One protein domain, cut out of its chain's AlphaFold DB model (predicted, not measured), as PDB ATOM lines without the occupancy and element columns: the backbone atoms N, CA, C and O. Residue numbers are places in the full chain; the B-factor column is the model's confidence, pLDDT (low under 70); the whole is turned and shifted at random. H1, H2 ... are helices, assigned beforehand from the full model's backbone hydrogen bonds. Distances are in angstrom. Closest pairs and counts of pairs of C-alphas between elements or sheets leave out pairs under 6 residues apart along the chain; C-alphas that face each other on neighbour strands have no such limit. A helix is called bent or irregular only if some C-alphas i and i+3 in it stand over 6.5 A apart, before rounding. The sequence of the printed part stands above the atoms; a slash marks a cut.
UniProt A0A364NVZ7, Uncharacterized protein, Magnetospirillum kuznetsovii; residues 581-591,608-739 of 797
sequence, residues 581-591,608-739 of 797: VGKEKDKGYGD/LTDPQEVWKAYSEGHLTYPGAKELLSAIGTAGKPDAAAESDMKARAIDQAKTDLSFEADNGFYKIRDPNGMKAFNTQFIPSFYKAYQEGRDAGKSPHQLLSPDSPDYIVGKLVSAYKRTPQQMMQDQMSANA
ATOM      1  N   VAL A 581     149.869 127.652  95.704       66.44
ATOM      2  CA  VAL A 581     149.270 128.910  96.196       66.44
ATOM      3  C   VAL A 581     150.021 130.143  95.667       66.44
ATOM      4  O   VAL A 581     149.419 131.161  95.338       66.44
ATOM      5  N   GLY A 582     151.346 130.056  95.501       62.12
ATOM      6  CA  GLY A 582     152.158 131.142  94.931       62.12
ATOM      7  C   GLY A 582     152.054 131.310  93.406       62.12
ATOM      8  O   GLY A 582     152.553 132.299  92.864       62.12
ATOM      9  N   LYS A 583     151.442 130.352  92.699       63.84
ATOM     10  CA  LYS A 583     151.363 130.280  91.227       63.84
ATOM     11  C   LYS A 583     149.939 130.466  90.686       63.84
ATOM     12  O   LYS A 583     149.772 130.602  89.475       63.84
ATOM     13  N   GLU A 584     148.926 130.525  91.550       61.47
ATOM     14  CA  GLU A 584     147.519 130.712  91.179       61.47
ATOM     15  C   GLU A 584     147.264 132.116  90.588       61.47
ATOM     16  O   GLU A 584     146.940 133.080  91.277       61.47
ATOM     17  N   LYS A 585     147.420 132.250  89.263       54.22
ATOM     18  CA  LYS A 585     146.921 133.396  88.473       54.22
ATOM     19  C   LYS A 585     146.090 132.990  87.253       54.22
ATOM     20  O   LYS A 585     145.765 133.850  86.428       54.22
ATOM     21  N   ASP A 586     145.695 131.722  87.141       51.94
ATOM     22  CA  ASP A 586     144.790 131.290  86.078       51.94
ATOM     23  C   ASP A 586     143.359 131.761  86.365       51.94
ATOM     24  O   ASP A 586     142.609 131.198  87.163       51.94
ATOM     25  N   LYS A 587     142.977 132.837  85.670       60.00
ATOM     26  CA  LYS A 587     141.731 133.609  85.840       60.00
ATOM     27  C   LYS A 587     140.433 132.831  85.557       60.00
ATOM     28  O   LYS A 587     139.359 133.421  85.625       60.00
ATOM     29  N   GLY A 588     140.517 131.550  85.197       74.56
ATOM     30  CA  GLY A 588     139.371 130.735  84.789       74.56
ATOM     31  C   GLY A 588     138.602 130.091  85.941       74.56
ATOM     32  O   GLY A 588     137.383 129.996  85.845       74.56
ATOM     33  N   TYR A 589     139.294 129.678  87.013       80.44
ATOM     34  CA  TYR A 589     138.708 128.868  88.091       80.44
ATOM     35  C   TYR A 589     138.695 129.550  89.470       80.44
ATOM     36  O   TYR A 589     137.848 129.208  90.291       80.44
ATOM     37  N   GLY A 590     139.491 130.601  89.680       81.62
ATOM     38  CA  GLY A 590     139.590 131.336  90.951       81.62
ATOM     39  C   GLY A 590     140.900 131.031  91.673       81.62
ATOM     40  O   GLY A 590     141.531 130.012  91.397       81.62
ATOM     41  N   ASP A 591     141.333 131.943  92.544       82.88
ATOM     42  CA  ASP A 591     142.655 131.903  93.183       82.88
ATOM     43  C   ASP A 591     142.777 130.886  94.327       82.88
ATOM     44  O   ASP A 591     143.880 130.652  94.791       82.88
ATOM     45  N   LEU A 608     138.527 117.906 101.880       86.69
ATOM     46  CA  LEU A 608     137.362 118.678 101.465       86.69
ATOM     47  C   LEU A 608     136.278 117.707 100.986       86.69
ATOM     48  O   LEU A 608     136.332 117.198  99.868       86.69
ATOM     49  N   THR A 609     135.326 117.406 101.865       84.75
ATOM     50  CA  THR A 609     134.178 116.533 101.573       84.75
ATOM     51  C   THR A 609     132.852 117.278 101.567       84.75
ATOM     52  O   THR A 609     131.859 116.727 101.099       84.75
ATOM     53  N   ASP A 610     132.818 118.498 102.104       82.44
ATOM     54  CA  ASP A 610     131.601 119.287 102.251       82.44
ATOM     55  C   ASP A 610     131.403 120.236 101.054       82.44
ATOM     56  O   ASP A 610     132.194 121.166 100.861       82.44
ATOM     57  N   PRO A 611     130.330 120.060 100.258       80.56
ATOM     58  CA  PRO A 611     129.950 121.011  99.220       80.56
ATOM     59  C   PRO A 611     129.797 122.454  99.718       80.56
ATOM     60  O   PRO A 611     130.028 123.382  98.944       80.56
ATOM     61  N   GLN A 612     129.411 122.676 100.980       77.62
ATOM     62  CA  GLN A 612     129.224 124.024 101.520       77.62
ATOM     63  C   GLN A 612     130.539 124.801 101.619       77.62
ATOM     64  O   GLN A 612     130.540 126.002 101.351       77.62
ATOM     65  N   GLU A 613     131.664 124.143 101.919       85.69
ATOM     66  CA  GLU A 613     132.983 124.795 101.898       85.69
ATOM     67  C   GLU A 613     133.350 125.290 100.492       85.69
ATOM     68  O   GLU A 613     133.910 126.377 100.351       85.69
ATOM     69  N   VAL A 614     132.982 124.543  99.443       86.31
ATOM     70  CA  VAL A 614     133.216 124.957  98.050       86.31
ATOM     71  C   VAL A 614     132.419 126.214  97.710       86.31
ATOM     72  O   VAL A 614     132.955 127.170  97.152       86.31
ATOM     73  N   TRP A 615     131.136 126.249  98.070       81.56
ATOM     74  CA  TRP A 615     130.301 127.420  97.797       81.56
ATOM     75  C   TRP A 615     130.647 128.618  98.660       81.56
ATOM     76  O   TRP A 615     130.534 129.748  98.189       81.56
ATOM     77  N   LYS A 616     131.119 128.383  99.884       83.56
ATOM     78  CA  LYS A 616     131.688 129.432 100.722       83.56
ATOM     79  C   LYS A 616     132.889 130.071 100.023       83.56
ATOM     80  O   LYS A 616     132.866 131.281  99.813       83.56
ATOM     81  N   ALA A 617     133.841 129.267  99.544       85.56
ATOM     82  CA  ALA A 617     134.994 129.762  98.791       85.56
ATOM     83  C   ALA A 617     134.587 130.523  97.514       85.56
ATOM     84  O   ALA A 617     135.156 131.566  97.207       85.56
ATOM     85  N   TYR A 618     133.556 130.069  96.793       84.56
ATOM     86  CA  TYR A 618     132.976 130.824  95.672       84.56
ATOM     87  C   TYR A 618     132.384 132.171  96.100       84.56
ATOM     88  O   TYR A 618     132.663 133.197  95.483       84.56
ATOM     89  N   SER A 619     131.594 132.191  97.175       76.25
ATOM     90  CA  SER A 619     130.962 133.417  97.675       76.25
ATOM     91  C   SER A 619     131.969 134.443  98.202       76.25
ATOM     92  O   SER A 619     131.737 135.644  98.081       76.25
ATOM     93  N   GLU A 620     133.100 133.973  98.731       83.56
ATOM     94  CA  GLU A 620     134.222 134.791  99.208       83.56
ATOM     95  C   GLU A 620     135.127 135.273  98.056       83.56
ATOM     96  O   GLU A 620     136.025 136.081  98.273       83.56
ATOM     97  N   GLY A 621     134.867 134.831  96.819       82.19
ATOM     98  CA  GLY A 621     135.621 135.214  95.623       82.19
ATOM     99  C   GLY A 621     136.859 134.358  95.351       82.19
ATOM    100  O   GLY A 621     137.536 134.593  94.352       82.19
ATOM    101  N   HIS A 622     137.118 133.343  96.181       84.38
ATOM    102  CA  HIS A 622     138.238 132.415  96.012       84.38
ATOM    103  C   HIS A 622     138.032 131.421  94.870       84.38
ATOM    104  O   HIS A 622     138.980 130.895  94.291       84.38
ATOM    105  N   LEU A 623     136.777 131.165  94.510       86.31
ATOM    106  CA  LEU A 623     136.427 130.401  93.324       86.31
ATOM    107  C   LEU A 623     135.618 131.262  92.368       86.31
ATOM    108  O   LEU A 623     134.784 132.073  92.761       86.31
ATOM    109  N   THR A 624     135.815 131.020  91.082       84.00
ATOM    110  CA  THR A 624     134.827 131.378  90.064       84.00
ATOM    111  C   THR A 624     133.734 130.312  90.021       84.00
ATOM    112  O   THR A 624     133.882 129.218  90.569       84.00
ATOM    113  N   TYR A 625     132.640 130.596  89.319       80.44
ATOM    114  CA  TYR A 625     131.553 129.637  89.170       80.44
ATOM    115  C   TYR A 625     131.998 128.330  88.473       80.44
ATOM    116  O   TYR A 625     131.718 127.254  89.008       80.44
ATOM    117  N   PRO A 626     132.773 128.378  87.364       79.88
ATOM    118  CA  PRO A 626     133.415 127.184  86.814       79.88
ATOM    119  C   PRO A 626     134.280 126.423  87.829       79.88
ATOM    120  O   PRO A 626     134.257 125.196  87.839       79.88
ATOM    121  N   GLY A 627     135.008 127.130  88.703       84.25
ATOM    122  CA  GLY A 627     135.889 126.510  89.706       84.25
ATOM    123  C   GLY A 627     135.120 125.767  90.783       84.25
ATOM    124  O   GLY A 627     135.457 124.635  91.116       84.25
ATOM    125  N   ALA A 628     134.033 126.362  91.270       85.56
ATOM    126  CA  ALA A 628     133.128 125.701  92.199       85.56
ATOM    127  C   ALA A 628     132.513 124.436  91.585       85.56
ATOM    128  O   ALA A 628     132.511 123.383  92.217       85.56
ATOM    129  N   LYS A 629     132.046 124.515  90.331       81.94
ATOM    130  CA  LYS A 629     131.434 123.387  89.613       81.94
ATOM    131  C   LYS A 629     132.403 122.217  89.430       81.94
ATOM    132  O   LYS A 629     132.046 121.081  89.741       81.94
ATOM    133  N   GLU A 630     133.620 122.495  88.971       81.31
ATOM    134  CA  GLU A 630     134.647 121.468  88.764       81.31
ATOM    135  C   GLU A 630     135.041 120.799  90.089       81.31
ATOM    136  O   GLU A 630     135.103 119.574  90.193       81.31
ATOM    137  N   LEU A 631     135.214 121.592  91.147       85.50
ATOM    138  CA  LEU A 631     135.594 121.086  92.461       85.50
ATOM    139  C   LEU A 631     134.488 120.230  93.105       85.50
ATOM    140  O   LEU A 631     134.772 119.189  93.695       85.50
ATOM    141  N   LEU A 632     133.218 120.607  92.947       82.81
ATOM    142  CA  LEU A 632     132.078 119.801  93.405       82.81
ATOM    143  C   LEU A 632     131.957 118.476  92.653       82.81
ATOM    144  O   LEU A 632     131.604 117.460  93.254       82.81
ATOM    145  N   SER A 633     132.265 118.474  91.355       77.25
ATOM    146  CA  SER A 633     132.371 117.247  90.562       77.25
ATOM    147  C   SER A 633     133.485 116.342  91.107       77.25
ATOM    148  O   SER A 633     133.268 115.149  91.349       77.25
ATOM    149  N   ALA A 634     134.654 116.914  91.412       75.19
ATOM    150  CA  ALA A 634     135.789 116.186  91.977       75.19
ATOM    151  C   ALA A 634     135.496 115.585  93.368       75.19
ATOM    152  O   ALA A 634     135.919 114.467  93.660       75.19
ATOM    153  N   ILE A 635     134.736 116.283  94.219       81.06
ATOM    154  CA  ILE A 635     134.344 115.782  95.548       81.06
ATOM    155  C   ILE A 635     133.242 114.714  95.436       81.06
ATOM    156  O   ILE A 635     133.299 113.691  96.120       81.06
ATOM    157  N   GLY A 636     132.252 114.916  94.554       68.88
ATOM    158  CA  GLY A 636     131.098 114.022  94.392       68.88
ATOM    159  C   GLY A 636     131.415 112.684  93.714       68.88
ATOM    160  O   GLY A 636     130.796 111.666  94.024       68.88
ATOM    161  N   THR A 637     132.414 112.652  92.829       58.28
ATOM    162  CA  THR A 637     132.845 111.426  92.127       58.28
ATOM    163  C   THR A 637     133.639 110.460  93.008       58.28
ATOM    164  O   THR A 637     133.784 109.287  92.665       58.28
ATOM    165  N   ALA A 638     134.109 110.898  94.176       57.53
ATOM    166  CA  ALA A 638     135.059 110.141  94.978       57.53
ATOM    167  C   ALA A 638     134.445 109.055  95.892       57.53
ATOM    168  O   ALA A 638     135.124 108.606  96.819       57.53
ATOM    169  N   GLY A 639     133.197 108.603  95.668       55.38
ATOM    170  CA  GLY A 639     132.617 107.578  96.549       55.38
ATOM    171  C   GLY A 639     131.392 106.773  96.106       55.38
ATOM    172  O   GLY A 639     131.357 105.589  96.436       55.38
ATOM    173  N   LYS A 640     130.376 107.325  95.420       65.88
ATOM    174  CA  LYS A 640     129.142 106.575  95.060       65.88
ATOM    175  C   LYS A 640     128.462 107.150  93.798       65.88
ATOM    176  O   LYS A 640     128.332 108.370  93.731       65.88
ATOM    177  N   PRO A 641     127.971 106.327  92.845       67.25
ATOM    178  CA  PRO A 641     127.278 106.798  91.631       67.25
ATOM    179  C   PRO A 641     126.103 107.748  91.906       67.25
ATOM    180  O   PRO A 641     125.927 108.741  91.202       67.25
ATOM    181  N   ASP A 642     125.352 107.492  92.979       72.69
ATOM    182  CA  ASP A 642     124.200 108.311  93.372       72.69
ATOM    183  C   ASP A 642     124.601 109.741  93.773       72.69
ATOM    184  O   ASP A 642     123.851 110.687  93.535       72.69
ATOM    185  N   ALA A 643     125.804 109.922  94.329       69.56
ATOM    186  CA  ALA A 643     126.312 111.236  94.724       69.56
ATOM    187  C   ALA A 643     126.702 112.092  93.507       69.56
ATOM    188  O   ALA A 643     126.505 113.307  93.523       69.56
ATOM    189  N   ALA A 644     127.207 111.464  92.439       69.19
ATOM    190  CA  ALA A 644     127.514 112.150  91.187       69.19
ATOM    191  C   ALA A 644     126.232 112.638  90.496       69.19
ATOM    192  O   ALA A 644     126.144 113.808  90.129       69.19
ATOM    193  N   ALA A 645     125.206 111.782  90.410       79.00
ATOM    194  CA  ALA A 645     123.904 112.161  89.862       79.00
ATOM    195  C   ALA A 645     123.251 113.299  90.668       79.00
ATOM    196  O   ALA A 645     122.746 114.260  90.093       79.00
ATOM    197  N   GLU A 646     123.309 113.232  92.002       84.56
ATOM    198  CA  GLU A 646     122.829 114.307  92.873       84.56
ATOM    199  C   GLU A 646     123.586 115.630  92.644       84.56
ATOM    200  O   GLU A 646     122.962 116.692  92.576       84.56
ATOM    201  N   SER A 647     124.915 115.582  92.509       77.62
ATOM    202  CA  SER A 647     125.744 116.765  92.242       77.62
ATOM    203  C   SER A 647     125.397 117.410  90.896       77.62
ATOM    204  O   SER A 647     125.167 118.619  90.830       77.62
ATOM    205  N   ASP A 648     125.240 116.597  89.848       79.00
ATOM    206  CA  ASP A 648     124.816 117.047  88.520       79.00
ATOM    207  C   ASP A 648     123.442 117.723  88.555       79.00
ATOM    208  O   ASP A 648     123.240 118.773  87.938       79.00
ATOM    209  N   MET A 649     122.491 117.156  89.304       86.31
ATOM    210  CA  MET A 649     121.170 117.759  89.476       86.31
ATOM    211  C   MET A 649     121.258 119.116  90.177       86.31
ATOM    212  O   MET A 649     120.608 120.063  89.736       86.31
ATOM    213  N   LYS A 650     122.081 119.246  91.227       87.00
ATOM    214  CA  LYS A 650     122.293 120.532  91.917       87.00
ATOM    215  C   LYS A 650     122.911 121.560  90.980       87.00
ATOM    216  O   LYS A 650     122.415 122.679  90.916       87.00
ATOM    217  N   ALA A 651     123.940 121.177  90.227       81.75
ATOM    218  CA  ALA A 651     124.608 122.064  89.283       81.75
ATOM    219  C   ALA A 651     123.634 122.589  88.217       81.75
ATOM    220  O   ALA A 651     123.571 123.794  87.994       81.75
ATOM    221  N   ARG A 652     122.803 121.718  87.626       86.75
ATOM    222  CA  ARG A 652     121.766 122.132  86.660       86.75
ATOM    223  C   ARG A 652     120.721 123.056  87.284       86.75
ATOM    224  O   ARG A 652     120.294 124.017  86.653       86.75
ATOM    225  N   ALA A 653     120.313 122.768  88.516       90.25
ATOM    226  CA  ALA A 653     119.334 123.573  89.235       90.25
ATOM    227  C   ALA A 653     119.878 124.985  89.547       90.25
ATOM    228  O   ALA A 653     119.149 125.970  89.441       90.25
ATOM    229  N   ILE A 654     121.173 125.090  89.859       89.38
ATOM    230  CA  ILE A 654     121.878 126.358  90.078       89.38
ATOM    231  C   ILE A 654     122.102 127.114  88.755       89.38
ATOM    232  O   ILE A 654     121.850 128.317  88.709       89.38
ATOM    233  N   ASP A 655     122.492 126.424  87.676       87.06
ATOM    234  CA  ASP A 655     122.621 127.001  86.324       87.06
ATOM    235  C   ASP A 655     121.289 127.630  85.864       87.06
ATOM    236  O   ASP A 655     121.249 128.766  85.375       87.06
ATOM    237  N   GLN A 656     120.175 126.924  86.086       92.12
ATOM    238  CA  GLN A 656     118.836 127.429  85.785       92.12
ATOM    239  C   GLN A 656     118.513 128.685  86.602       92.12
ATOM    240  O   GLN A 656     118.096 129.698  86.045       92.12
ATOM    241  N   ALA A 657     118.761 128.653  87.914       93.19
ATOM    242  CA  ALA A 657     118.513 129.797  88.782       93.19
ATOM    243  C   ALA A 657     119.345 131.024  88.401       93.19
ATOM    244  O   ALA A 657     118.837 132.142  88.438       93.19
ATOM    245  N   LYS A 658     120.606 130.831  88.000       91.38
ATOM    246  CA  LYS A 658     121.453 131.918  87.504       91.38
ATOM    247  C   LYS A 658     120.849 132.564  86.265       91.38
ATOM    248  O   LYS A 658     120.760 133.785  86.213       91.38
ATOM    249  N   THR A 659     120.388 131.746  85.322       89.69
ATOM    250  CA  THR A 659     119.745 132.205  84.080       89.69
ATOM    251  C   THR A 659     118.445 132.969  84.355       89.69
ATOM    252  O   THR A 659     118.131 133.934  83.666       89.69
ATOM    253  N   ASP A 660     117.691 132.570  85.382       91.81
ATOM    254  CA  ASP A 660     116.460 133.257  85.783       91.81
ATOM    255  C   ASP A 660     116.696 134.552  86.577       91.81
ATOM    256  O   ASP A 660     115.843 135.445  86.562       91.81
ATOM    257  N   LEU A 661     117.811 134.643  87.307       93.69
ATOM    258  CA  LEU A 661     118.111 135.756  88.213       93.69
ATOM    259  C   LEU A 661     119.075 136.784  87.625       93.69
ATOM    260  O   LEU A 661     119.083 137.912  88.116       93.69
ATOM    261  N   SER A 662     119.860 136.435  86.605       93.25
ATOM    262  CA  SER A 662     120.899 137.275  86.005       93.25
ATOM    263  C   SER A 662     120.871 137.195  84.479       93.25
ATOM    264  O   SER A 662     120.722 136.114  83.915       93.25
ATOM    265  N   PHE A 663     121.057 138.332  83.802       88.75
ATOM    266  CA  PHE A 663     121.283 138.359  82.347       88.75
ATOM    267  C   PHE A 663     122.767 138.220  81.972       88.75
ATOM    268  O   PHE A 663     123.113 138.240  80.788       88.75
ATOM    269  N   GLU A 664     123.659 138.089  82.959       85.19
ATOM    270  CA  GLU A 664     125.087 137.899  82.721       85.19
ATOM    271  C   GLU A 664     125.351 136.498  82.149       85.19
ATOM    272  O   GLU A 664     125.307 135.488  82.852       85.19
ATOM    273  N   ALA A 665     125.630 136.439  80.846       74.62
ATOM    274  CA  ALA A 665     126.017 135.206  80.178       74.62
ATOM    275  C   ALA A 665     127.471 134.839  80.516       74.62
ATOM    276  O   ALA A 665     128.392 135.631  80.297       74.62
ATOM    277  N   ASP A 666     127.699 133.603  80.962       60.09
ATOM    278  CA  ASP A 666     129.047 133.128  81.303       60.09
ATOM    279  C   ASP A 666     129.987 133.046  80.088       60.09
ATOM    280  O   ASP A 666     131.193 133.271  80.233       60.09
ATOM    281  N   ASN A 667     129.428 132.801  78.892       45.06
ATOM    282  CA  ASN A 667     130.168 132.369  77.697       45.06
ATOM    283  C   ASN A 667     129.964 133.266  76.447       45.06
ATOM    284  O   ASN A 667     130.060 132.786  75.319       45.06
ATOM    285  N   GLY A 668     129.674 134.561  76.613       49.19
ATOM    286  CA  GLY A 668     129.578 135.526  75.502       49.19
ATOM    287  C   GLY A 668     130.873 136.320  75.260       49.19
ATOM    288  O   GLY A 668     131.586 136.636  76.209       49.19
ATOM    289  N   PHE A 669     131.161 136.699  74.002       41.72
ATOM    290  CA  PHE A 669     132.316 137.552  73.633       41.72
ATOM    291  C   PHE A 669     132.277 138.943  74.307       41.72
ATOM    292  O   PHE A 669     133.321 139.541  74.548       41.72
ATOM    293  N   TYR A 670     131.084 139.416  74.696       52.84
ATOM    294  CA  TYR A 670     130.891 140.543  75.614       52.84
ATOM    295  C   TYR A 670     130.106 140.085  76.841       52.84
ATOM    296  O   TYR A 670     128.995 139.565  76.712       52.84
ATOM    297  N   LYS A 671     130.665 140.315  78.033       71.19
ATOM    298  CA  LYS A 671     129.955 140.151  79.304       71.19
ATOM    299  C   LYS A 671     129.283 141.473  79.651       71.19
ATOM    300  O   LYS A 671     129.941 142.377  80.164       71.19
ATOM    301  N   ILE A 672     127.989 141.593  79.353       77.69
ATOM    302  CA  ILE A 672     127.175 142.643  79.972       77.69
ATOM    303  C   ILE A 672     127.068 142.247  81.442       77.69
ATOM    304  O   ILE A 672     126.457 141.228  81.764       77.69
ATOM    305  N   ARG A 673     127.755 142.989  82.311       85.00
ATOM    306  CA  ARG A 673     127.766 142.699  83.744       85.00
ATOM    307  C   ARG A 673     126.391 142.978  84.320       85.00
ATOM    308  O   ARG A 673     125.825 144.039  84.068       85.00
ATOM    309  N   ASP A 674     125.902 142.052  85.129       92.31
ATOM    310  CA  ASP A 674     124.646 142.209  85.854       92.31
ATOM    311  C   ASP A 674     124.925 142.207  87.361       92.31
ATOM    312  O   ASP A 674     124.670 141.215  88.049       92.31
ATOM    313  N   PRO A 675     125.499 143.290  87.913       89.44
ATOM    314  CA  PRO A 675     125.920 143.314  89.311       89.44
ATOM    315  C   PRO A 675     124.754 143.048  90.274       89.44
ATOM    316  O   PRO A 675     124.935 142.378  91.293       89.44
ATOM    317  N   ASN A 676     123.547 143.509  89.936       91.88
ATOM    318  CA  ASN A 676     122.348 143.287  90.742       91.88
ATOM    319  C   ASN A 676     121.855 141.835  90.646       91.88
ATOM    320  O   ASN A 676     121.543 141.231  91.675       91.88
ATOM    321  N   GLY A 677     121.845 141.242  89.448       93.25
ATOM    322  CA  GLY A 677     121.486 139.838  89.242       93.25
ATOM    323  C   GLY A 677     122.462 138.877  89.898       93.25
ATOM    324  O   GLY A 677     122.056 137.961  90.615       93.25
ATOM    325  N   MET A 678     123.760 139.136  89.746       90.38
ATOM    326  CA  MET A 678     124.808 138.348  90.388       90.38
ATOM    327  C   MET A 678     124.791 138.490  91.911       90.38
ATOM    328  O   MET A 678     125.059 137.515  92.610       90.38
ATOM    329  N   LYS A 679     124.410 139.652  92.454       89.19
ATOM    330  CA  LYS A 679     124.193 139.816  93.897       89.19
ATOM    331  C   LYS A 679     123.005 138.992  94.392       89.19
ATOM    332  O   LYS A 679     123.152 138.292  95.395       89.19
ATOM    333  N   ALA A 680     121.861 139.047  93.709       90.94
ATOM    334  CA  ALA A 680     120.687 138.240  94.056       90.94
ATOM    335  C   ALA A 680     121.019 136.738  94.009       90.94
ATOM    336  O   ALA A 680     120.736 135.994  94.948       90.94
ATOM    337  N   PHE A 681     121.722 136.308  92.962       93.00
ATOM    338  CA  PHE A 681     122.171 134.931  92.814       93.00
ATOM    339  C   PHE A 681     123.160 134.509  93.921       93.00
ATOM    340  O   PHE A 681     122.881 133.577  94.676       93.00
ATOM    341  N   ASN A 682     124.281 135.219  94.084       84.12
ATOM    342  CA  ASN A 682     125.359 134.815  94.994       84.12
ATOM    343  C   ASN A 682     124.994 134.978  96.476       84.12
ATOM    344  O   ASN A 682     125.294 134.100  97.280       84.12
ATOM    345  N   THR A 683     124.371 136.097  96.858       85.31
ATOM    346  CA  THR A 683     124.165 136.434  98.281       85.31
ATOM    347  C   THR A 683     122.817 135.994  98.837       85.31
ATOM    348  O   THR A 683     122.675 135.898 100.053       85.31
ATOM    349  N   GLN A 684     121.825 135.729  97.980       91.00
ATOM    350  CA  GLN A 684     120.466 135.404  98.426       91.00
ATOM    351  C   GLN A 684     120.058 133.996  97.999       91.00
ATOM    352  O   GLN A 684     119.690 133.182  98.850       91.00
ATOM    353  N   PHE A 685     120.163 133.682  96.703       94.00
ATOM    354  CA  PHE A 685     119.730 132.388  96.182       94.00
ATOM    355  C   PHE A 685     120.613 131.236  96.671       94.00
ATOM    356  O   PHE A 685     120.075 130.294  97.245       94.00
ATOM    357  N   ILE A 686     121.941 131.303  96.496       89.06
ATOM    358  CA  ILE A 686     122.844 130.188  96.843       89.06
ATOM    359  C   ILE A 686     122.712 129.753  98.320       89.06
ATOM    360  O   ILE A 686     122.466 128.566  98.553       89.06
ATOM    361  N   PRO A 687     122.775 130.652  99.328       85.62
ATOM    362  CA  PRO A 687     122.596 130.249 100.726       85.62
ATOM    363  C   PRO A 687     121.221 129.625 101.000       85.62
ATOM    364  O   PRO A 687     121.114 128.615 101.699       85.62
ATOM    365  N   SER A 688     120.164 130.192 100.412       89.38
ATOM    366  CA  SER A 688     118.791 129.710 100.595       89.38
ATOM    367  C   SER A 688     118.556 128.362  99.915       89.38
ATOM    368  O   SER A 688     117.852 127.515 100.463       89.38
ATOM    369  N   PHE A 689     119.183 128.135  98.759       94.06
ATOM    370  CA  PHE A 689     119.150 126.869  98.034       94.06
ATOM    371  C   PHE A 689     119.732 125.740  98.875       94.06
ATOM    372  O   PHE A 689     119.067 124.724  99.062       94.06
ATOM    373  N   TYR A 690     120.929 125.925  99.437       87.75
ATOM    374  CA  TYR A 690     121.560 124.890 100.257       87.75
ATOM    375  C   TYR A 690     120.796 124.608 101.545       87.75
ATOM    376  O   TYR A 690     120.628 123.442 101.904       87.75
ATOM    377  N   LYS A 691     120.270 125.652 102.193       88.94
ATOM    378  CA  LYS A 691     119.414 125.497 103.370       88.94
ATOM    379  C   LYS A 691     118.148 124.693 103.045       88.94
ATOM    380  O   LYS A 691     117.900 123.676 103.683       88.94
ATOM    381  N   ALA A 692     117.394 125.098 102.021       92.56
ATOM    382  CA  ALA A 692     116.159 124.421 101.623       92.56
ATOM    383  C   ALA A 692     116.410 122.989 101.127       92.56
ATOM    384  O   ALA A 692     115.604 122.089 101.367       92.56
ATOM    385  N   TYR A 693     117.537 122.765 100.445       92.88
ATOM    386  CA  TYR A 693     117.946 121.434 100.026       92.88
ATOM    387  C   TYR A 693     118.190 120.534 101.239       92.88
ATOM    388  O   TYR A 693     117.624 119.446 101.299       92.88
ATOM    389  N   GLN A 694     118.973 120.995 102.220       87.31
ATOM    390  CA  GLN A 694     119.262 120.226 103.431       87.31
ATOM    391  C   GLN A 694     117.992 119.936 104.240       87.31
ATOM    392  O   GLN A 694     117.738 118.780 104.550       87.31
ATOM    393  N   GLU A 695     117.145 120.942 104.478       91.56
ATOM    394  CA  GLU A 695     115.850 120.768 105.158       91.56
ATOM    395  C   GLU A 695     114.966 119.733 104.440       91.56
ATOM    396  O   GLU A 695     114.301 118.911 105.072       91.56
ATOM    397  N   GLY A 696     114.986 119.723 103.103       93.69
ATOM    398  CA  GLY A 696     114.304 118.718 102.297       93.69
ATOM    399  C   GLY A 696     114.872 117.309 102.473       93.69
ATOM    400  O   GLY A 696     114.101 116.350 102.576       93.69
ATOM    401  N   ARG A 697     116.202 117.169 102.525       93.69
ATOM    402  CA  ARG A 697     116.871 115.880 102.768       93.69
ATOM    403  C   ARG A 697     116.599 115.366 104.179       93.69
ATOM    404  O   ARG A 697     116.282 114.187 104.320       93.69
ATOM    405  N   ASP A 698     116.624 116.242 105.178       88.50
ATOM    406  CA  ASP A 698     116.302 115.919 106.573       88.50
ATOM    407  C   ASP A 698     114.830 115.497 106.727       88.50
ATOM    408  O   ASP A 698     114.508 114.604 107.510       88.50
ATOM    409  N   ALA A 699     113.938 116.059 105.906       94.25
ATOM    410  CA  ALA A 699     112.540 115.644 105.792       94.25
ATOM    411  C   ALA A 699     112.325 114.358 104.959       94.25
ATOM    412  O   ALA A 699     111.185 113.993 104.671       94.25
ATOM    413  N   GLY A 700     113.395 113.674 104.541       94.31
ATOM    414  CA  GLY A 700     113.335 112.404 103.812       94.31
ATOM    415  C   GLY A 700     113.043 112.518 102.311       94.31
ATOM    416  O   GLY A 700     112.818 111.495 101.662       94.31
ATOM    417  N   LYS A 701     113.057 113.722 101.726       96.56
ATOM    418  CA  LYS A 701     112.818 113.916 100.285       96.56
ATOM    419  C   LYS A 701     114.039 113.511  99.468       96.56
ATOM    420  O   LYS A 701     115.179 113.755  99.869       96.56
ATOM    421  N   SER A 702     113.823 112.904  98.303       94.69
ATOM    422  CA  SER A 702     114.903 112.531  97.382       94.69
ATOM    423  C   SER A 702     115.468 113.753  96.638       94.69
ATOM    424  O   SER A 702     114.755 114.746  96.463       94.69
ATOM    425  N   PRO A 703     116.716 113.697  96.126       94.31
ATOM    426  CA  PRO A 703     117.260 114.768  95.288       94.31
ATOM    427  C   PRO A 703     116.366 115.081  94.082       94.31
ATOM    428  O   PRO A 703     116.181 116.243  93.736       94.31
ATOM    429  N   HIS A 704     115.740 114.055  93.491       95.12
ATOM    430  CA  HIS A 704     114.802 114.222  92.382       95.12
ATOM    431  C   HIS A 704     113.557 115.023  92.769       95.12
ATOM    432  O   HIS A 704     113.137 115.891  92.010       95.12
ATOM    433  N   GLN A 705     112.978 114.777  93.947       96.19
ATOM    434  CA  GLN A 705     111.839 115.567  94.428       96.19
ATOM    435  C   GLN A 705     112.220 117.036  94.656       96.19
ATOM    436  O   GLN A 705     111.445 117.936  94.366       96.19
ATOM    437  N   LEU A 706     113.431 117.299  95.144       96.00
ATOM    438  CA  LEU A 706     113.854 118.663  95.460       96.00
ATOM    439  C   LEU A 706     114.301 119.458  94.225       96.00
ATOM    440  O   LEU A 706     114.113 120.673  94.181       96.00
ATOM    441  N   LEU A 707     114.903 118.798  93.232       95.31
ATOM    442  CA  LEU A 707     115.622 119.458  92.134       95.31
ATOM    443  C   LEU A 707     114.979 119.277  90.753       95.31
ATOM    444  O   LEU A 707     115.429 119.924  89.810       95.31
ATOM    445  N   SER A 708     113.953 118.433  90.606       94.12
ATOM    446  CA  SER A 708     113.237 118.288  89.332       94.12
ATOM    447  C   SER A 708     112.126 119.340  89.196       94.12
ATOM    448  O   SER A 708     111.300 119.425  90.109       94.12
ATOM    449  N   PRO A 709     112.052 120.097  88.080       93.00
ATOM    450  CA  PRO A 709     110.996 121.088  87.830       93.00
ATOM    451  C   PRO A 709     109.572 120.527  87.914       93.00
ATOM    452  O   PRO A 709     108.640 121.249  88.255       93.00
ATOM    453  N   ASP A 710     109.420 119.233  87.635       94.12
ATOM    454  CA  ASP A 710     108.129 118.542  87.574       94.12
ATOM    455  C   ASP A 710     107.619 118.149  88.970       94.12
ATOM    456  O   ASP A 710     106.491 117.679  89.133       94.12
ATOM    457  N   SER A 711     108.463 118.292  89.998       95.50
ATOM    458  CA  SER A 711     108.112 117.918  91.358       95.50
ATOM    459  C   SER A 711     107.351 119.038  92.076       95.50
ATOM    460  O   SER A 711     107.786 120.190  92.052       95.50
ATOM    461  N   PRO A 712     106.285 118.729  92.841       94.31
ATOM    462  CA  PRO A 712     105.654 119.714  93.729       94.31
ATOM    463  C   PRO A 712     106.613 120.239  94.818       94.31
ATOM    464  O   PRO A 712     106.391 121.302  95.417       94.31
ATOM    465  N   ASP A 713     107.698 119.507  95.067       95.81
ATOM    466  CA  ASP A 713     108.747 119.844  96.021       95.81
ATOM    467  C   ASP A 713     109.922 120.610  95.403       95.81
ATOM    468  O   ASP A 713     110.879 120.902  96.119       95.81
ATOM    469  N   TYR A 714     109.830 121.012  94.127       96.75
ATOM    470  CA  TYR A 714     110.881 121.747  93.428       96.75
ATOM    471  C   TYR A 714     111.261 123.039  94.163       96.75
ATOM    472  O   TYR A 714     110.503 124.016  94.196       96.75
ATOM    473  N   ILE A 715     112.449 123.049  94.771       95.75
ATOM    474  CA  ILE A 715     112.884 124.158  95.630       95.75
ATOM    475  C   ILE A 715     113.372 125.355  94.812       95.75
ATOM    476  O   ILE A 715     113.199 126.493  95.239       95.75
ATOM    477  N   VAL A 716     113.939 125.126  93.621       94.31
ATOM    478  CA  VAL A 716     114.531 126.210  92.822       94.31
ATOM    479  C   VAL A 716     113.471 127.176  92.319       94.31
ATOM    480  O   VAL A 716     113.645 128.373  92.502       94.31
ATOM    481  N   GLY A 717     112.337 126.703  91.794       92.44
ATOM    482  CA  GLY A 717     111.256 127.597  91.359       92.44
ATOM    483  C   GLY A 717     110.700 128.459  92.503       92.44
ATOM    484  O   GLY A 717     110.471 129.660  92.336       92.44
ATOM    485  N   LYS A 718     110.554 127.871  93.699       93.69
ATOM    486  CA  LYS A 718     110.094 128.579  94.907       93.69
ATOM    487  C   LYS A 718     111.093 129.650  95.352       93.69
ATOM    488  O   LYS A 718     110.688 130.757  95.677       93.69
ATOM    489  N   LEU A 719     112.388 129.346  95.322       94.00
ATOM    490  CA  LEU A 719     113.433 130.290  95.721       94.00
ATOM    491  C   LEU A 719     113.675 131.374  94.668       94.00
ATOM    492  O   LEU A 719     113.737 132.548  95.010       94.00
ATOM    493  N   VAL A 720     113.758 131.013  93.385       94.94
ATOM    494  CA  VAL A 720     113.939 131.970  92.283       94.94
ATOM    495  C   VAL A 720     112.807 132.990  92.268       94.94
ATOM    496  O   VAL A 720     113.079 134.179  92.165       94.94
ATOM    497  N   SER A 721     111.549 132.568  92.432       92.38
ATOM    498  CA  SER A 721     110.411 133.501  92.451       92.38
ATOM    499  C   SER A 721     110.476 134.542  93.578       92.38
ATOM    500  O   SER A 721     109.977 135.647  93.390       92.38
ATOM    501  N   ALA A 722     111.147 134.244  94.697       94.00
ATOM    502  CA  ALA A 722     111.364 135.200  95.783       94.00
ATOM    503  C   ALA A 722     112.418 136.277  95.456       94.00
ATOM    504  O   ALA A 722     112.400 137.348  96.062       94.00
ATOM    505  N   TYR A 723     113.321 136.007  94.505       94.00
ATOM    506  CA  TYR A 723     114.439 136.893  94.146       94.00
ATOM    507  C   TYR A 723     114.372 137.425  92.705       94.00
ATOM    508  O   TYR A 723     115.204 138.240  92.306       94.00
ATOM    509  N   LYS A 724     113.398 136.971  91.907       93.31
ATOM    510  CA  LYS A 724     113.262 137.343  90.498       93.31
ATOM    511  C   LYS A 724     112.892 138.820  90.371       93.31
ATOM    512  O   LYS A 724     111.871 139.269  90.887       93.31
ATOM    513  N   ARG A 725     113.722 139.568  89.643       94.19
ATOM    514  CA  ARG A 725     113.450 140.960  89.268       94.19
ATOM    515  C   ARG A 725     112.334 141.010  88.231       94.19
ATOM    516  O   ARG A 725     112.186 140.098  87.415       94.19
ATOM    517  N   THR A 726     111.551 142.084  88.241       94.25
ATOM    518  CA  THR A 726     110.552 142.289  87.188       94.25
ATOM    519  C   THR A 726     111.250 142.512  85.841       94.25
ATOM    520  O   THR A 726     112.373 143.025  85.812       94.25
ATOM    521  N   PRO A 727     110.606 142.190  84.704       90.62
ATOM    522  CA  PRO A 727     111.168 142.492  83.387       90.62
ATOM    523  C   PRO A 727     111.576 143.967  83.228       90.62
ATOM    524  O   PRO A 727     112.598 144.263  82.620       90.62
ATOM    525  N   GLN A 728     110.823 144.891  83.835       90.25
ATOM    526  CA  GLN A 728     111.144 146.320  83.851       90.25
ATOM    527  C   GLN A 728     112.426 146.623  84.636       90.25
ATOM    528  O   GLN A 728     113.250 147.399  84.161       90.25
ATOM    529  N   GLN A 729     112.616 146.002  85.804       92.56
ATOM    530  CA  GLN A 729     113.840 146.149  86.597       92.56
ATOM    531  C   GLN A 729     115.053 145.573  85.862       92.56
ATOM    532  O   GLN A 729     116.083 146.233  85.799       92.56
ATOM    533  N   MET A 730     114.922 144.392  85.248       90.31
ATOM    534  CA  MET A 730     116.003 143.806  84.448       90.31
ATOM    535  C   MET A 730     116.371 144.696  83.257       90.31
ATOM    536  O   MET A 730     117.551 144.916  83.008       90.31
ATOM    537  N   MET A 731     115.382 145.262  82.557       86.94
ATOM    538  CA  MET A 731     115.631 146.188  81.449       86.94
ATOM    539  C   MET A 731     116.303 147.483  81.927       86.94
ATOM    540  O   MET A 731     117.198 147.995  81.259       86.94
ATOM    541  N   GLN A 732     115.910 148.004  83.092       90.50
ATOM    542  CA  GLN A 732     116.538 149.177  83.699       90.50
ATOM    543  C   GLN A 732     117.994 148.907  84.105       90.50
ATOM    544  O   GLN A 732     118.860 149.721  83.791       90.50
ATOM    545  N   ASP A 733     118.262 147.763  84.739       90.31
ATOM    546  CA  ASP A 733     119.608 147.319  85.120       90.31
ATOM    547  C   ASP A 733     120.498 147.073  83.888       90.31
ATOM    548  O   ASP A 733     121.684 147.394  83.886       90.31
ATOM    549  N   GLN A 734     119.928 146.551  82.803       87.31
ATOM    550  CA  GLN A 734     120.647 146.355  81.546       87.31
ATOM    551  C   GLN A 734     120.984 147.692  80.867       87.31
ATOM    552  O   GLN A 734     122.071 147.856  80.310       87.31
ATOM    553  N   MET A 735     120.074 148.672  80.921       83.88
ATOM    554  CA  MET A 735     120.329 150.019  80.402       83.88
ATOM    555  C   MET A 735     121.375 150.771  81.231       83.88
ATOM    556  O   MET A 735     122.224 151.440  80.648       83.88
ATOM    557  N   SER A 736     121.352 150.655  82.562       84.62
ATOM    558  CA  SER A 736     122.354 151.294  83.425       84.62
ATOM    559  C   SER A 736     123.739 150.667  83.250       84.62
ATOM    560  O   SER A 736     124.713 151.402  83.100       84.62
ATOM    561  N   ALA A 737     123.821 149.336  83.146       78.44
ATOM    562  CA  ALA A 737     125.067 148.627  82.853       78.44
ATOM    563  C   ALA A 737     125.670 149.019  81.490       78.44
ATOM    564  O   ALA A 737     126.889 149.071  81.344       78.44
ATOM    565  N   ASN A 738     124.829 149.344  80.500       70.44
ATOM    566  CA  ASN A 738     125.279 149.851  79.200       70.44
ATOM    567  C   ASN A 738     125.654 151.346  79.226       70.44
ATOM    568  O   ASN A 738     126.507 151.769  78.450       70.44
ATOM    569  N   ALA A 739     125.042 152.149  80.103       62.91
ATOM    570  CA  ALA A 739     125.289 153.590  80.209       62.91
ATOM    571  C   ALA A 739     126.584 153.948  80.966       62.91
ATOM    572  O   ALA A 739     127.118 155.040  80.779       62.91
TER     573      ALA A 739
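This is residues 581 to 591 and 608 to 739 of the 797 residues of an uncharacterized protein of Magnetospirillum kuznetsovii (UniProt A0A364NVZ7). The domain is a flat stack of helices that run roughly lengthwise: the hairpin of H1 and H2 covers one side of the pair H3 and H4, and H6 lies along the other side of that pair, with short H5 near one end. H7 turns away at the opposite end, near H4a, and the cut-off stretch of residues 581 to 591 lies beyond H1 and H2. The printed part has 143 residues with seven named helices, H1 to H7 in order, and no named strand; the class is all helix. The whole is compact, with a radius of gyration of the C-alphas of 16.1 A and spans of 49 by 46 by 22 A.

The longest helix, H4, residues 675 to 698, was assigned as one helix by its hydrogen bonds but is bent, with C-alphas 683 and 686 6.5 A apart; its arms H4a, residues 675 to 683, and H4b, residues 686 to 698, stand at a shallow tilt of 29 degrees. H4a forms a helical hairpin with H3, residues 641 to 661, touching its residues 657 to 661 alone; the closest C-alphas, of Leu 661 and Gly 677, are 5.4 A apart, and the shallow tilt of 32 degrees is only just short of steep. H6, residues 715 to 723, touches H3 at C-alphas 657 and 720, 6.2 A apart, at a shallow tilt of 23 degrees, the same way. H6 also touches residues 688 to 693 of H4b, closest at C-alphas 692 and 715, 6.8 A apart. H5, residues 703 to 707, touches H3, with C-alphas 646 and 703 closest at 6.1 A. H2, residues 625 to 636, forms a hairpin with H3, with C-alphas 636 and 644 closest at 5.2 A. H1, residues 611 to 619, forms another with H2, with C-alphas 614 and 628 closest at 5.9 A. H7, residues 727 to 739, touches no helix; it is close to H4a but not clearly touching, with C-alphas 676 and 733 closest at 7.4 A. Every O i to N i+4 pair is within hydrogen-bond range in H1, H2, H3, H4a, H4b, H5 and H7, and 3 of 5 are in H6.

H3 is 30.6 A long, H4b 18.5 A, H7 18.2 A and H2 16.5 A. H1 begins at C-alpha 611, (129.950, 121.011, 99.220), and H7 ends at C-alpha 739, (125.289, 153.590, 80.209).

The two C-alphas farthest apart, of Lys 640 and Ala 739, are 49.5 A apart. Residues 592 to 607 are not printed, and C-alphas 591 and 608 are 16.5 A apart across the cut. The link from H3 to H4, 13 residues, is long. The mean pLDDT of the printed part is 83.5; residues 581 to 587, 636 to 641, 643 to 644, 666 to 670 and 739 are under 70.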